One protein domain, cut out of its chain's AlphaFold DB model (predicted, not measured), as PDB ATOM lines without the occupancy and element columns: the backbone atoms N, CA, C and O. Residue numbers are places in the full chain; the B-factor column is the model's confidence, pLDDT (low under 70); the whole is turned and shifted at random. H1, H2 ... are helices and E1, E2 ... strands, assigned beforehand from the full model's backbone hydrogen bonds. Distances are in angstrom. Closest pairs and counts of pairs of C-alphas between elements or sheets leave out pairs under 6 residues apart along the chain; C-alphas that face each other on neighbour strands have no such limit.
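This is residues 8 to 123 of the 477 residues of the protein "Methylthioribose-1-phosphate isomerase" of Actinobacteria bacterium (UniProt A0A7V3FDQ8). A five-stranded antiparallel sheet forms the middle layer, with helices H1 and H3 side by side over one face and the single helix H2 over the other. A long loop, residues 90 to 106, runs out from the E4 and E5 hairpin, with C-alphas 11 to 22 A from the mean of the C-alphas. The printed part has 116 residues with three named helices and five named strands, in the order H1 E1 E2 E3 H2 E4 E5 H3; the sheet order is E3 E2 E1 E4 E5. The class is mixed, helices and strands, with 56 residues, under half, in named elements. The whole is compact, with a radius of gyration of the C-alphas of 12.7 A, and rounded, spanning 35 by 30 by 25 A.

In sheet order, E3 is residues 55 to 58, 10.2 A long; E2, 38 to 41, 10.2 A; E1, 29 to 33, 13.8 A; E4, 84 to 89, 17.1 A; and E5, 107 to 111, 13.3 A. H1 is residues 8 to 19, 16.2 A long, beginning at C-alpha 8 (39.379, 37.099, 254.347). H2 is residues 71 to 81, 15.3 A. H3 is residues 114 to 122, 12.3 A, ending at C-alpha 122 (20.176, 39.038, 250.255).

The sheet is twisted, its C-alphas up to 4.1 A off the best plane. E1, E2 and E3 form a meander, each strand the antiparallel neighbour of the one before. N 31 and O 86, 2.9 A apart, are within hydrogen-bond range across E1 and E4; so are N 39 and O 32, 2.8 A, across E2 and E1; N 40 and O 56, 2.9 A, across E3 and E2; and N 85 and O 111, 2.8 A, across the hairpin E4 and E5. The helices make three layers with the sheet, H1 and H3 on the same face and H2 on the opposite face. H3 has a height over the sheet of 6.5 A; the closest C-alphas of H3 and E5 are those of Ala 117 and Ala 111, 4.8 A apart. H1 touches H3 at a shallow tilt of 17 degrees, the same way, with the C-alphas of Ala 13 and Ala 115 closest at 5.7 A. H2, at a height over the sheet of 8.7 A, runs slantwise to the strands, at 45 degrees to E4 on the local plane; the closest C-alphas of H2 and E4 are those of His 74 and Val 86, 6.5 A. H2 is apart from H1 and H3. In H1, H2 and H3 every O i to N i+4 pair is within hydrogen-bond range.

The two C-alphas farthest apart are those of Arg 36 and Arg 97, 37.0 A. The printed part has no cut. The links E2 to E3, E3 to H2 and E4 to E5 are long. The mean pLDDT of the printed part is 83.5; residues 91 to 105 and 122 to 123 are under 70.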
ATOM      1  N   GLU A   8      40.351  37.196 253.259       88.56
ATOM      2  CA  GLU A   8      39.379  37.099 254.347       88.56
ATOM      3  C   GLU A   8      38.017  37.733 254.015       88.56
ATOM      4  O   GLU A   8      37.005  37.049 254.168       88.56
ATOM      5  N   PRO A   9      37.940  38.942 253.414       89.19
ATOM      6  CA  PRO A   9      36.651  39.518 253.020       89.19
ATOM      7  C   PRO A   9      35.889  38.668 251.993       89.19
ATOM      8  O   PRO A   9      34.658  38.665 251.970       89.19
ATOM      9  N   PHE A  10      36.612  37.938 251.135       94.62
ATOM     10  CA  PHE A  10      36.017  37.014 250.169       94.62
ATOM     11  C   PHE A  10      35.493  35.753 250.854       94.62
ATOM     12  O   PHE A  10      34.383  35.324 250.546       94.62
ATOM     13  N   ARG A  11      36.247  35.187 251.805       93.06
ATOM     14  CA  ARG A  11      35.797  34.041 252.609       93.06
ATOM     15  C   ARG A  11      34.551  34.363 253.410       93.06
ATOM     16  O   ARG A  11      33.599  33.594 253.357       93.06
ATOM     17  N   GLU A  12      34.537  35.489 254.118       90.38
ATOM     18  CA  GLU A  12      33.382  35.902 254.919       90.38
ATOM     19  C   GLU A  12      32.134  36.076 254.046       90.38
ATOM     20  O   GLU A  12      31.063  35.553 254.363       90.38
ATOM     21  N   ALA A  13      32.278  36.760 252.907       90.69
ATOM     22  CA  ALA A  13      31.191  36.961 251.956       90.69
ATOM     23  C   ALA A  13      30.694  35.638 251.349       90.69
ATOM     24  O   ALA A  13      29.487  35.396 251.300       90.69
ATOM     25  N   GLY A  14      31.610  34.765 250.924       91.31
ATOM     26  CA  GLY A  14      31.286  33.476 250.318       91.31
ATOM     27  C   GLY A  14      30.638  32.496 251.300       91.31
ATOM     28  O   GLY A  14      29.584  31.928 251.000       91.31
ATOM     29  N   ALA A  15      31.186  32.376 252.513       87.19
ATOM     30  CA  ALA A  15      30.605  31.581 253.594       87.19
ATOM     31  C   ALA A  15      29.197  32.069 253.951       87.19
ATOM     32  O   ALA A  15      28.288  31.262 254.153       87.19
ATOM     33  N   ARG A  16      28.981  33.390 253.965       85.75
ATOM     34  CA  ARG A  16      27.664  33.976 254.219       85.75
ATOM     35  C   ARG A  16      26.656  33.666 253.115       85.75
ATOM     36  O   ARG A  16      25.547  33.237 253.428       85.75
ATOM     37  N   LEU A  17      27.014  33.855 251.844       84.81
ATOM     38  CA  LEU A  17      26.136  33.511 250.718       84.81
ATOM     39  C   LEU A  17      25.759  32.024 250.733       84.81
ATOM     40  O   LEU A  17      24.595  31.681 250.512       84.81
ATOM     41  N   SER A  18      26.726  31.152 251.042       82.75
ATOM     42  CA  SER A  18      26.503  29.710 251.155       82.75
ATOM     43  C   SER A  18      25.582  29.360 252.327       82.75
ATOM     44  O   SER A  18      24.617  28.621 252.139       82.75
ATOM     45  N   ALA A  19      25.806  29.942 253.511       78.19
ATOM     46  CA  ALA A  19      24.960  29.726 254.686       78.19
ATOM     47  C   ALA A  19      23.504  30.175 254.461       78.19
ATOM     48  O   ALA A  19      22.580  29.589 255.022       78.19
ATOM     49  N   LEU A  20      23.295  31.187 253.614       72.06
ATOM     50  CA  LEU A  20      21.972  31.676 253.212       72.06
ATOM     51  C   LEU A  20      21.340  30.862 252.069       72.06
ATOM     52  O   LEU A  20      20.221  31.158 251.655       72.06
ATOM     53  N   GLY A  21      22.036  29.847 251.548       70.75
ATOM     54  CA  GLY A  21      21.559  29.007 250.450       70.75
ATOM     55  C   GLY A  21      21.421  29.742 249.114       70.75
ATOM     56  O   GLY A  21      20.715  29.253 248.233       70.75
ATOM     57  N   LEU A  22      22.070  30.905 248.974       74.12
ATOM     58  CA  LEU A  22      22.061  31.723 247.757       74.12
ATOM     59  C   LEU A  22      23.090  31.255 246.724       74.12
ATOM     60  O   LEU A  22      23.050  31.696 245.581       74.12
ATOM     61  N   VAL A  23      24.012  30.385 247.124       77.50
ATOM     62  CA  VAL A  23      24.985  29.722 246.250       77.50
ATOM     63  C   VAL A  23      25.160  28.274 246.699       77.50
ATOM     64  O   VAL A  23      25.110  27.988 247.902       77.50
ATOM     65  N   ARG A  24      25.349  27.349 245.753       71.62
ATOM     66  CA  ARG A  24      25.633  25.932 246.020       71.62
ATOM     67  C   ARG A  24      26.825  25.464 245.192       71.62
ATOM     68  O   ARG A  24      26.867  25.674 243.986       71.62
ATOM     69  N   GLY A  25      27.790  24.799 245.826       76.69
ATOM     70  CA  GLY A  25      29.020  24.385 245.145       76.69
ATOM     71  C   GLY A  25      29.745  25.589 244.534       76.69
ATOM     72  O   GLY A  25      30.015  26.567 245.229       76.69
ATOM     73  N   SER A  26      30.026  25.534 243.233       78.12
ATOM     74  CA  SER A  26      30.738  26.587 242.497       78.12
ATOM     75  C   SER A  26      29.833  27.651 241.856       78.12
ATOM     76  O   SER A  26      30.244  28.314 240.905       78.12
ATOM     77  N   GLU A  27      28.578  27.755 242.293       79.00
ATOM     78  CA  GLU A  27      27.638  28.782 241.837       79.00
ATOM     79  C   GLU A  27      27.985  30.168 242.417       79.00
ATOM     80  O   GLU A  27      28.414  30.286 243.566       79.00
ATOM     81  N   GLY A  28      27.728  31.231 241.649       85.50
ATOM     82  CA  GLY A  28      28.034  32.610 242.039       85.50
ATOM     83  C   GLY A  28      29.519  32.972 241.946       85.50
ATOM     84  O   GLY A  28      30.390  32.151 241.659       85.50
ATOM     85  N   ASN A  29      29.825  34.248 242.169       92.12
ATOM     86  CA  ASN A  29      31.195  34.757 242.183       92.12
ATOM     87  C   ASN A  29      31.278  36.073 242.975       92.12
ATOM     88  O   ASN A  29      30.273  36.717 243.286       92.12
ATOM     89  N   LEU A  30      32.502  36.458 243.324       94.88
ATOM     90  CA  LEU A  30      32.790  37.676 244.072       94.88
ATOM     91  C   LEU A  30      33.930  38.432 243.393       94.88
ATOM     92  O   LEU A  30      34.903  37.824 242.941       94.88
ATOM     93  N   SER A  31      33.857  39.761 243.381       96.56
ATOM     94  CA  SER A  31      34.989  40.603 242.999       96.56
ATOM     95  C   SER A  31      35.091  41.881 243.823       96.56
ATOM     96  O   SER A  31      34.103  42.383 244.354       96.56
ATOM     97  N   ALA A  32      36.290  42.447 243.881       96.38
ATOM     98  CA  ALA A  32      36.571  43.763 244.434       96.38
ATOM     99  C   ALA A  32      37.547  44.512 243.521       96.38
ATOM    100  O   ALA A  32      38.531  43.938 243.062       96.38
ATOM    101  N   TRP A  33      37.295  45.793 243.273       96.06
ATOM    102  CA  TRP A  33      38.170  46.666 242.499       96.06
ATOM    103  C   TRP A  33      38.390  47.978 243.245       96.06
ATOM    104  O   TRP A  33      37.442  48.712 243.519       96.06
ATOM    105  N   ASP A  34      39.647  48.282 243.562       91.69
ATOM    106  CA  ASP A  34      40.043  49.467 244.341       91.69
ATOM    107  C   ASP A  34      40.360  50.701 243.471       91.69
ATOM    108  O   ASP A  34      40.890  51.702 243.952       91.69
ATOM    109  N   GLY A  35      40.038  50.642 242.175       91.19
ATOM    110  CA  GLY A  35      40.416  51.655 241.189       91.19
ATOM    111  C   GLY A  35      41.729  51.345 240.468       91.19
ATOM    112  O   GLY A  35      42.045  52.003 239.478       91.19
ATOM    113  N   ARG A  36      42.494  50.344 240.927       92.69
ATOM    114  CA  ARG A  36      43.732  49.884 240.280       92.69
ATOM    115  C   ARG A  36      43.760  48.371 240.109       92.69
ATOM    116  O   ARG A  36      43.915  47.899 238.988       92.69
ATOM    117  N   VAL A  37      43.584  47.620 241.191       94.31
ATOM    118  CA  VAL A  37      43.676  46.156 241.209       94.31
ATOM    119  C   VAL A  37      42.279  45.556 241.259       94.31
ATOM    120  O   VAL A  37      41.499  45.845 242.166       94.31
ATOM    121  N   LEU A  38      41.960  44.722 240.269       95.19
ATOM    122  CA  LEU A  38      40.778  43.866 240.268       95.19
ATOM    123  C   LEU A  38      41.138  42.547 240.945       95.19
ATOM    124  O   LEU A  38      42.082  41.878 240.536       95.19
ATOM    125  N   ARG A  39      40.343  42.161 241.934       95.69
ATOM    126  CA  ARG A  39      40.388  40.864 242.606       95.69
ATOM    127  C   ARG A  39      39.094  40.139 242.318       95.69
ATOM    128  O   ARG A  39      38.033  40.715 242.537       95.69
ATOM    129  N   ILE A  40      39.154  38.914 241.823       95.12
ATOM    130  CA  ILE A  40      37.961  38.154 241.442       95.12
ATOM    131  C   ILE A  40      38.155  36.671 241.731       95.12
ATOM    132  O   ILE A  40      39.256  36.141 241.583       95.12
ATOM    133  N   THR A  41      37.087  35.996 242.143       94.62
ATOM    134  CA  THR A  41      37.100  34.544 242.333       94.62
ATOM    135  C   THR A  41      37.352  33.818 241.009       94.62
ATOM    136  O   THR A  41      36.784  34.176 239.971       94.62
ATOM    137  N   ARG A  42      38.190  32.778 241.041       92.81
ATOM    138  CA  ARG A  42      38.421  31.874 239.910       92.81
ATOM    139  C   ARG A  42      37.121  31.154 239.536       92.81
ATOM    140  O   ARG A  42      36.318  30.795 240.397       92.81
ATOM    141  N   THR A  43      36.923  30.910 238.244       89.25
ATOM    142  CA  THR A  43      35.845  30.039 237.755       89.25
ATOM    143  C   THR A  43      35.919  28.661 238.408       89.25
ATOM    144  O   THR A  43      36.978  28.035 238.431       89.25
ATOM    145  N   GLY A  44      34.784  28.172 238.907       84.69
ATOM    146  CA  GLY A  44      34.688  26.853 239.534       84.69
ATOM    147  C   GLY A  44      35.065  26.817 241.019       84.69
ATOM    148  O   GLY A  44      34.957  25.754 241.624       84.69
ATOM    149  N   SER A  45      35.484  27.936 241.620       89.50
ATOM    150  CA  SER A  45      35.760  27.990 243.060       89.50
ATOM    151  C   SER A  45      34.480  27.833 243.882       89.50
ATOM    152  O   SER A  45      33.450  28.429 243.576       89.50
ATOM    153  N   GLU A  46      34.561  27.062 244.964       89.75
ATOM    154  CA  GLU A  46      33.469  26.918 245.924       89.75
ATOM    155  C   GLU A  46      33.498  28.085 246.921       89.75
ATOM    156  O   GLU A  46      34.422  28.208 247.729       89.75
ATOM    157  N   LEU A  47      32.481  28.955 246.879       89.44
ATOM    158  CA  LEU A  47      32.468  30.178 247.693       89.44
ATOM    159  C   LEU A  47      32.454  29.905 249.208       89.44
ATOM    160  O   LEU A  47      32.907  30.742 249.985       89.44
ATOM    161  N   SER A  48      31.974  28.735 249.634       87.94
ATOM    162  CA  SER A  48      31.949  28.315 251.042       87.94
ATOM    163  C   SER A  48      33.350  28.025 251.615       87.94
ATOM    164  O   SER A  48      33.520  28.013 252.834       87.94
ATOM    165  N   ALA A  49      34.349  27.803 250.751       90.25
ATOM    166  CA  ALA A  49      35.650  27.241 251.112       90.25
ATOM    167  C   ALA A  49      36.829  27.931 250.396       90.25
ATOM    168  O   ALA A  49      37.832  27.293 250.077       90.25
ATOM    169  N   LEU A  50      36.727  29.242 250.144       91.38
ATOM    170  CA  LEU A  50      37.732  29.989 249.379       91.38
ATOM    171  C   LEU A  50      39.127  29.962 250.027       91.38
ATOM    172  O   LEU A  50      39.323  30.344 251.186       91.38
ATOM    173  N   GLY A  51      40.130  29.567 249.249       89.69
ATOM    174  CA  GLY A  51      41.543  29.641 249.598       89.69
ATOM    175  C   GLY A  51      42.262  30.824 248.936       89.69
ATOM    176  O   GLY A  51      41.725  31.472 248.040       89.69
ATOM    177  N   PRO A  52      43.529  31.095 249.310       85.88
ATOM    178  CA  PRO A  52      44.331  32.133 248.657       85.88
ATOM    179  C   PRO A  52      44.528  31.892 247.163       85.88
ATOM    180  O   PRO A  52      44.654  32.834 246.392       85.88
ATOM    181  N   GLY A  53      44.528  30.622 246.751       87.88
ATOM    182  CA  GLY A  53      44.596  30.258 245.348       87.88
ATOM    183  C   GLY A  53      43.355  30.672 244.568       87.88
ATOM    184  O   GLY A  53      43.472  30.811 243.364       87.88
ATOM    185  N   ASP A  54      42.193  30.861 245.192       92.19
ATOM    186  CA  ASP A  54      40.921  31.100 244.496       92.19
ATOM    187  C   ASP A  54      40.677  32.562 244.134       92.19
ATOM    188  O   ASP A  54      39.775  32.847 243.352       92.19
ATOM    189  N   ILE A  55      41.478  33.486 244.666       94.19
ATOM    190  CA  ILE A  55      41.362  34.913 244.375       94.19
ATOM    191  C   ILE A  55      42.433  35.294 243.359       94.19
ATOM    192  O   ILE A  55      43.630  35.227 243.630       94.19
ATOM    193  N   LEU A  56      41.991  35.683 242.169       94.44
ATOM    194  CA  LEU A  56      42.853  36.098 241.076       94.44
ATOM    195  C   LEU A  56      42.967  37.620 241.051       94.44
ATOM    196  O   LEU A  56      41.964  38.315 241.209       94.44
ATOM    197  N   GLU A  57      44.172  38.133 240.804       94.81
ATOM    198  CA  GLU A  57      44.434  39.570 240.696       94.81
ATOM    199  C   GLU A  57      44.766  39.978 239.255       94.81
ATOM    200  O   GLU A  57      45.524  39.304 238.560       94.81
ATOM    201  N   GLY A  58      44.224  41.110 238.816       93.38
ATOM    202  CA  GLY A  58      44.529  41.738 237.533       93.38
ATOM    203  C   GLY A  58      44.035  43.182 237.492       93.38
ATOM    204  O   GLY A  58      43.998  43.865 238.514       93.38
ATOM    205  N   THR A  59      43.643  43.657 236.315       95.12
ATOM    206  CA  THR A  59      43.075  45.005 236.110       95.12
ATOM    207  C   THR A  59      41.772  44.910 235.314       95.12
ATOM    208  O   THR A  59      41.436  43.833 234.821       95.12
ATOM    209  N   LEU A  60      41.014  46.005 235.178       92.12
ATOM    210  CA  LEU A  60      39.811  45.988 234.332       92.12
ATOM    211  C   LEU A  60      40.161  45.887 232.837       92.12
ATOM    212  O   LEU A  60      39.366  45.370 232.054       92.12
ATOM    213  N   GLU A  61      41.334  46.384 232.438       91.69
ATOM    214  CA  GLU A  61      41.838  46.378 231.060       91.69
ATOM    215  C   GLU A  61      42.536  45.060 230.702       91.69
ATOM    216  O   GLU A  61      42.463  44.609 229.561       91.69
ATOM    217  N   ALA A  62      43.192  44.438 231.681       91.19
ATOM    218  CA  ALA A  62      43.851  43.143 231.573       91.19
ATOM    219  C   ALA A  62      43.421  42.249 232.752       91.19
ATOM    220  O   ALA A  62      44.140  42.153 233.757       91.19
ATOM    221  N   PRO A  63      42.223  41.645 232.676       87.69
ATOM    222  CA  PRO A  63      41.722  40.776 233.728       87.69
ATOM    223  C   PRO A  63      42.490  39.445 233.779       87.69
ATOM    224  O   PRO A  63      43.043  39.005 232.765       87.69
ATOM    225  N   PRO A  64      42.544  38.784 234.949       89.31
ATOM    226  CA  PRO A  64      43.343  37.578 235.111       89.31
ATOM    227  C   PRO A  64      42.743  36.378 234.368       89.31
ATOM    228  O   PRO A  64      41.528  36.178 234.338       89.31
ATOM    229  N   ALA A  65      43.611  35.531 233.812       87.88
ATOM    230  CA  ALA A  65      43.199  34.278 233.186       87.88
ATOM    231  C   ALA A  65      42.551  33.336 234.218       87.88
ATOM    232  O   ALA A  65      43.077  33.150 235.316       87.88
ATOM    233  N   GLY A  66      41.421  32.724 233.856       86.25
ATOM    234  CA  GLY A  66      40.650  31.851 234.750       86.25
ATOM    235  C   GLY A  66      39.700  32.586 235.703       86.25
ATOM    236  O   GLY A  66      39.113  31.942 236.572       86.25
ATOM    237  N   ALA A  67      39.543  33.907 235.561       86.25
ATOM    238  CA  ALA A  67      38.481  34.664 236.220       86.25
ATOM    239  C   ALA A  67      37.094  34.137 235.837       86.25
ATOM    240  O   ALA A  67      36.927  33.582 234.750       86.25
ATOM    241  N   SER A  68      36.128  34.355 236.737       80.88
ATOM    242  CA  SER A  68      34.735  33.930 236.575       80.88
ATOM    243  C   SER A  68      34.162  34.205 235.178       80.88
ATOM    244  O   SER A  68      34.444  35.243 234.575       80.88
ATOM    245  N   SER A  69      33.287  33.313 234.711       76.81
ATOM    246  CA  SER A  69      32.519  33.444 233.467       76.81
ATOM    247  C   SER A  69      31.747  34.768 233.354       76.81
ATOM    248  O   SER A  69      31.566  35.278 232.252       76.81
ATOM    249  N   ASP A  70      31.365  35.382 234.480       85.31
ATOM    250  CA  ASP A  70      30.612  36.650 234.502       85.31
ATOM    251  C   ASP A  70      31.491  37.900 234.609       85.31
ATOM    252  O   ASP A  70      30.991  39.009 234.823       85.31
ATOM    253  N   LEU A  71      32.809  37.757 234.462       89.06
ATOM    254  CA  LEU A  71      33.767  38.857 234.568       89.06
ATOM    255  C   LEU A  71      33.345  40.095 233.755       89.06
ATOM    256  O   LEU A  71      33.482  41.220 234.235       89.06
ATOM    257  N   ALA A  72      32.802  39.909 232.547       89.62
ATOM    258  CA  ALA A  72      32.359  41.015 231.699       89.62
ATOM    259  C   ALA A  72      31.271  41.882 232.367       89.62
ATOM    260  O   ALA A  72      31.318  43.109 232.271       89.62
ATOM    261  N   LEU A  73      30.337  41.264 233.099       89.06
ATOM    262  CA  LEU A  73      29.278  41.965 233.832       89.06
ATOM    263  C   LEU A  73      29.844  42.754 235.018       89.06
ATOM    264  O   LEU A  73      29.431  43.886 235.270       89.06
ATOM    265  N   HIS A  74      30.834  42.190 235.712       92.69
ATOM    266  CA  HIS A  74      31.501  42.848 236.836       92.69
ATOM    267  C   HIS A  74      32.263  44.087 236.368       92.69
ATOM    268  O   HIS A  74      32.125  45.163 236.949       92.69
ATOM    269  N   VAL A  75      33.019  43.955 235.274       92.81
ATOM    270  CA  VAL A  75      33.736  45.074 234.650       92.81
ATOM    271  C   VAL A  75      32.763  46.182 234.241       92.81
ATOM    272  O   VAL A  75      33.036  47.355 234.495       92.81
ATOM    273  N   GLU A  76      31.613  45.837 233.663       91.62
ATOM    274  CA  GLU A  76      30.597  46.822 233.286       91.62
ATOM    275  C   GLU A  76      29.995  47.541 234.504       91.62
ATOM    276  O   GLU A  76      29.845  48.768 234.490       91.62
ATOM    277  N   LEU A  77      29.708  46.818 235.592       89.00
ATOM    278  CA  LEU A  77      29.249  47.416 236.849       89.00
ATOM    279  C   LEU A  77      30.277  48.399 237.418       89.00
ATOM    280  O   LEU A  77      29.907  49.512 237.794       89.00
ATOM    281  N   TYR A  78      31.562  48.039 237.414       94.88
ATOM    282  CA  TYR A  78      32.632  48.932 237.861       94.88
ATOM    283  C   TYR A  78      32.789  50.165 236.972       94.88
ATOM    284  O   TYR A  78      32.955  51.270 237.487       94.88
ATOM    285  N   ARG A  79      32.674  50.019 235.648       93.19
ATOM    286  CA  ARG A  79      32.712  51.163 234.723       93.19
ATOM    287  C   ARG A  79      31.555  52.132 234.952       93.19
ATOM    288  O   ARG A  79      31.740  53.337 234.815       93.19
ATOM    289  N   ARG A  80      30.375  51.625 235.323       91.25
ATOM    290  CA  ARG A  80      29.191  52.456 235.594       91.25
ATOM    291  C   ARG A  80      29.176  53.077 236.985       91.25
ATOM    292  O   ARG A  80      28.698  54.198 237.128       91.25
ATOM    293  N   ARG A  81      29.614  52.340 238.009       88.69
ATOM    294  CA  ARG A  81      29.421  52.711 239.425       88.69
ATOM    295  C   ARG A  81      30.708  53.039 240.182       88.69
ATOM    296  O   ARG A  81      30.632  53.522 241.306       88.69
ATOM    297  N   GLY A  82      31.870  52.831 239.571       91.44
ATOM    298  CA  GLY A  82      33.174  53.098 240.171       91.44
ATOM    299  C   GLY A  82      33.698  51.972 241.077       91.44
ATOM    300  O   GLY A  82      33.116  50.881 241.119       91.44
ATOM    301  N   PRO A  83      34.821  52.221 241.781       92.31
ATOM    302  CA  PRO A  83      35.459  51.267 242.692       92.31
ATOM    303  C   PRO A  83      34.515  50.724 243.769       92.31
ATOM    304  O   PRO A  83      33.603  51.416 244.219       92.31
ATOM    305  N   GLY A  84      34.750  49.487 244.201       93.19
ATOM    306  CA  GLY A  84      33.924  48.802 245.192       93.19
ATOM    307  C   GLY A  84      34.013  47.286 245.063       93.19
ATOM    308  O   GLY A  84      35.019  46.735 244.620       93.19
ATOM    309  N   ALA A  85      32.935  46.599 245.404       96.25
ATOM    310  CA  ALA A  85      32.810  45.156 245.332       96.25
ATOM    311  C   ALA A  85      31.531  44.747 244.610       96.25
ATOM    312  O   ALA A  85      30.520  45.445 244.682       96.25
ATOM    313  N   VAL A  86      31.590  43.604 243.934       94.94
ATOM    314  CA  VAL A  86      30.440  42.972 243.298       94.94
ATOM    315  C   VAL A  86      30.278  41.577 243.873       94.94
ATOM    316  O   VAL A  86      31.247  40.823 243.973       94.94
ATOM    317  N   ALA A  87      29.050  41.244 244.245       93.44
ATOM    318  CA  ALA A  87      28.662  39.890 244.586       93.44
ATOM    319  C   ALA A  87      27.611  39.410 243.586       93.44
ATOM    320  O   ALA A  87      26.708  40.168 243.221       93.44
ATOM    321  N   HIS A  88      27.714  38.146 243.194       90.62
ATOM    322  CA  HIS A  88      26.743  37.453 242.360       90.62
ATOM    323  C   HIS A  88      26.274  36.177 243.062       90.62
ATOM    324  O   HIS A  88      27.093  35.398 243.554       90.62
ATOM    325  N   ALA A  89      24.961  35.962 243.104       86.38
ATOM    326  CA  ALA A  89      24.373  34.758 243.677       86.38
ATOM    327  C   ALA A  89      23.093  34.325 242.948       86.38
ATOM    328  O   ALA A  89      22.455  35.116 242.248       86.38
ATOM    329  N   HIS A  90      22.672  33.083 243.187       74.81
ATOM    330  CA  HIS A  90      21.517  32.440 242.566       74.81
ATOM    331  C   HIS A  90      20.453  32.089 243.616       74.81
ATOM    332  O   HIS A  90      20.420  30.971 244.134       74.81
ATOM    333  N   PRO A  91      19.513  33.001 243.923       60.91
ATOM    334  CA  PRO A  91      18.310  32.624 244.658       60.91
ATOM    335  C   PRO A  91      17.597  31.438 243.986       60.91
ATOM    336  O   PRO A  91      17.617  31.309 242.757       60.91
ATOM    337  N   ALA A  92      16.924  30.590 244.767       50.72
ATOM    338  CA  ALA A  92      16.195  29.443 244.227       50.72
ATOM    339  C   ALA A  92      15.214  29.868 243.109       50.72
ATOM    340  O   ALA A  92      14.376  30.743 243.310       50.72
ATOM    341  N   GLY A  93      15.332  29.247 241.928       49.00
ATOM    342  CA  GLY A  93      14.477  29.523 240.763       49.00
ATOM    343  C   GLY A  93      14.889  30.718 239.890       49.00
ATOM    344  O   GLY A  93      14.182  31.023 238.936       49.00
ATOM    345  N   SER A  94      16.014  31.384 240.180       55.97
ATOM    346  CA  SER A  94      16.456  32.597 239.463       55.97
ATOM    347  C   SER A  94      17.232  32.359 238.158       55.97
ATOM    348  O   SER A  94      17.503  33.319 237.441       55.97
ATOM    349  N   VAL A  95      17.585  31.110 237.830       57.25
ATOM    350  CA  VAL A  95      18.291  30.764 236.584       57.25
ATOM    351  C   VAL A  95      17.286  30.237 235.546       57.25
ATOM    352  O   VAL A  95      16.666  29.195 235.784       57.25
ATOM    353  N   PRO A  96      17.088  30.927 234.404       52.19
ATOM    354  CA  PRO A  96      16.167  30.488 233.354       52.19
ATOM    355  C   PRO A  96      16.572  29.148 232.718       52.19
ATOM    356  O   PRO A  96      17.755  28.850 232.551       52.19
ATOM    357  N   ARG A  97      15.591  28.339 232.288       52.38
ATOM    358  CA  ARG A  97      15.868  27.138 231.474       52.38
ATOM    359  C   ARG A  97      16.405  27.558 230.100       52.38
ATOM    360  O   ARG A  97      15.727  28.302 229.401       52.38
ATOM    361  N   GLY A  98      17.559  27.018 229.701       58.09
ATOM    362  CA  GLY A  98      18.186  27.297 228.399       58.09
ATOM    363  C   GLY A  98      19.179  28.465 228.392       58.09
ATOM    364  O   GLY A  98      19.493  28.964 227.318       58.09
ATOM    365  N   TRP A  99      19.651  28.897 229.565       60.47
ATOM    366  CA  TRP A  99      20.642  29.967 229.712       60.47
ATOM    367  C   TRP A  99      21.989  29.650 229.036       60.47
ATOM    368  O   TRP A  99      22.456  28.508 229.061       60.47
ATOM    369  N   THR A 100      22.611  30.686 228.469       58.62
ATOM    370  CA  THR A 100      23.935  30.669 227.829       58.62
ATOM    371  C   THR A 100      24.933  31.549 228.578       58.62
ATOM    372  O   THR A 100      24.596  32.635 229.042       58.62
ATOM    373  N   GLU A 101      26.184  31.094 228.636       56.34
ATOM    374  CA  GLU A 101      27.285  31.766 229.328       56.34
ATOM    375  C   GLU A 101      27.514  33.205 228.821       56.34
ATOM    376  O   GLU A 101      27.639  33.434 227.619       56.34
ATOM    377  N   GLY A 102      27.558  34.174 229.746       56.12
ATOM    378  CA  GLY A 102      27.777  35.600 229.462       56.12
ATOM    379  C   GLY A 102      26.530  36.497 229.516       56.12
ATOM    380  O   GLY A 102      26.669  37.721 229.489       56.12
ATOM    381  N   GLU A 103      25.322  35.936 229.640       58.84
ATOM    382  CA  GLU A 103      24.098  36.713 229.893       58.84
ATOM    383  C   GLU A 103      23.843  36.905 231.403       58.84
ATOM    384  O   GLU A 103      24.091  35.977 232.182       58.84
ATOM    385  N   PRO A 104      23.303  38.062 231.853       59.00
ATOM    386  CA  PRO A 104      22.936  38.252 233.253       59.00
ATOM    387  C   PRO A 104      21.983  37.158 233.740       59.00
ATOM    388  O   PRO A 104      20.915  36.944 233.166       59.00
ATOM    389  N   HIS A 105      22.352  36.494 234.828       66.81
ATOM    390  CA  HIS A 105      21.535  35.494 235.507       66.81
ATOM    391  C   HIS A 105      21.691  35.642 237.019       66.81
ATOM    392  O   HIS A 105      22.562  36.369 237.481       66.81
ATOM    393  N   GLY A 106      20.803  35.034 237.807       73.31
ATOM    394  CA  GLY A 106      20.820  35.265 239.252       73.31
ATOM    395  C   GLY A 106      20.640  36.749 239.610       73.31
ATOM    396  O   GLY A 106      19.908  37.485 238.946       73.31
ATOM    397  N   ARG A 107      21.277  37.193 240.696       80.81
ATOM    398  CA  ARG A 107      21.283  38.594 241.144       80.81
ATOM    399  C   ARG A 107      22.718  39.080 241.291       80.81
ATOM    400  O   ARG A 107      23.527  38.384 241.895       80.81
ATOM    401  N   TYR A 108      22.981  40.300 240.826       87.62
ATOM    402  CA  TYR A 108      24.242  41.018 241.027       87.62
ATOM    403  C   TYR A 108      24.007  42.235 241.921       87.62
ATOM    404  O   TYR A 108      23.007  42.938 241.761       87.62
ATOM    405  N   ALA A 109      24.936  42.499 242.831       88.00
ATOM    406  CA  ALA A 109      24.941  43.680 243.684       88.00
ATOM    407  C   ALA A 109      26.296  44.375 243.614       88.00
ATOM    408  O   ALA A 109      27.320  43.693 243.580       88.00
ATOM    409  N   HIS A 110      26.305  45.709 243.626       92.44
ATOM    410  CA  HIS A 110      27.526  46.517 243.646       92.44
ATOM    411  C   HIS A 110      27.463  47.482 244.824       92.44
ATOM    412  O   HIS A 110      26.577  48.334 244.884       92.44
ATOM    413  N   ALA A 111      28.439  47.371 245.720       86.31
ATOM    414  CA  ALA A 111      28.532  48.195 246.916       86.31
ATOM    415  C   ALA A 111      29.988  48.540 247.250       86.31
ATOM    416  O   ALA A 111      30.922  48.073 246.605       86.31
ATOM    417  N   ALA A 112      30.204  49.343 248.293       85.94
ATOM    418  CA  ALA A 112      31.548  49.751 248.707       85.94
ATOM    419  C   ALA A 112      32.429  48.578 249.189       85.94
ATOM    420  O   ALA A 112      33.649  48.637 249.064       85.94
ATOM    421  N   THR A 113      31.828  47.513 249.734       88.81
ATOM    422  CA  THR A 113      32.527  46.331 250.270       88.81
ATOM    423  C   THR A 113      31.806  45.041 249.886       88.81
ATOM    424  O   THR A 113      30.612  45.063 249.581       88.81
ATOM    425  N   LEU A 114      32.511  43.902 249.922       91.25
ATOM    426  CA  LEU A 114      31.913  42.589 249.643       91.25
ATOM    427  C   LEU A 114      30.771  42.268 250.611       91.25
ATOM    428  O   LEU A 114      29.726  41.795 250.181       91.25
ATOM    429  N   ALA A 115      30.932  42.602 251.895       82.75
ATOM    430  CA  ALA A 115      29.872  42.454 252.885       82.75
ATOM    431  C   ALA A 115      28.610  43.243 252.491       82.75
ATOM    432  O   ALA A 115      27.519  42.683 252.492       82.75
ATOM    433  N   ALA A 116      28.755  44.508 252.081       76.81
ATOM    434  CA  ALA A 116      27.624  45.332 251.659       76.81
ATOM    435  C   ALA A 116      26.976  44.832 250.353       76.81
ATOM    436  O   ALA A 116      25.755  44.881 250.221       76.81
ATOM    437  N   ALA A 117      27.769  44.309 249.413       86.56
ATOM    438  CA  ALA A 117      27.247  43.724 248.178       86.56
ATOM    439  C   ALA A 117      26.444  42.445 248.473       86.56
ATOM    440  O   ALA A 117      25.357  42.253 247.932       86.56
ATOM    441  N   VAL A 118      26.921  41.598 249.392       86.38
ATOM    442  CA  VAL A 118      26.160  40.435 249.871       86.38
ATOM    443  C   VAL A 118      24.845  40.868 250.526       86.38
ATOM    444  O   VAL A 118      23.813  40.283 250.221       86.38
ATOM    445  N   GLU A 119      24.828  41.914 251.357       77.19
ATOM    446  CA  GLU A 119      23.577  42.433 251.942       77.19
ATOM    447  C   GLU A 119      22.573  42.907 250.879       77.19
ATOM    448  O   GLU A 119      21.377  42.626 250.966       77.19
ATOM    449  N   GLU A 120      23.042  43.597 249.838       78.81
ATOM    450  CA  GLU A 120      22.187  44.035 248.731       78.81
ATOM    451  C   GLU A 120      21.609  42.836 247.943       78.81
ATOM    452  O   GLU A 120      20.432  42.859 247.561       78.81
ATOM    453  N   LEU A 121      22.379  41.751 247.768       75.94
ATOM    454  CA  LEU A 121      21.896  40.499 247.163       75.94
ATOM    455  C   LEU A 121      20.857  39.779 248.009       75.94
ATOM    456  O   LEU A 121      19.839  39.330 247.484       75.94
ATOM    457  N   VAL A 122      21.113  39.651 249.307       67.06
ATOM    458  CA  VAL A 122      20.176  39.038 250.255       67.06
ATOM    459  C   VAL A 122      18.879  39.846 250.283       67.06
ATOM    460  O   VAL A 122      17.790  39.293 250.430       67.06
ATOM    461  N   GLY A 123      18.982  41.155 250.039       59.66
ATOM    462  CA  GLY A 123      17.924  42.090 250.349       59.66
ATOM    463  C   GLY A 123      17.807  42.251 251.860       59.66
ATOM    464  O   GLY A 123      18.506  41.635 252.659       59.66
TER     465      GLY A 123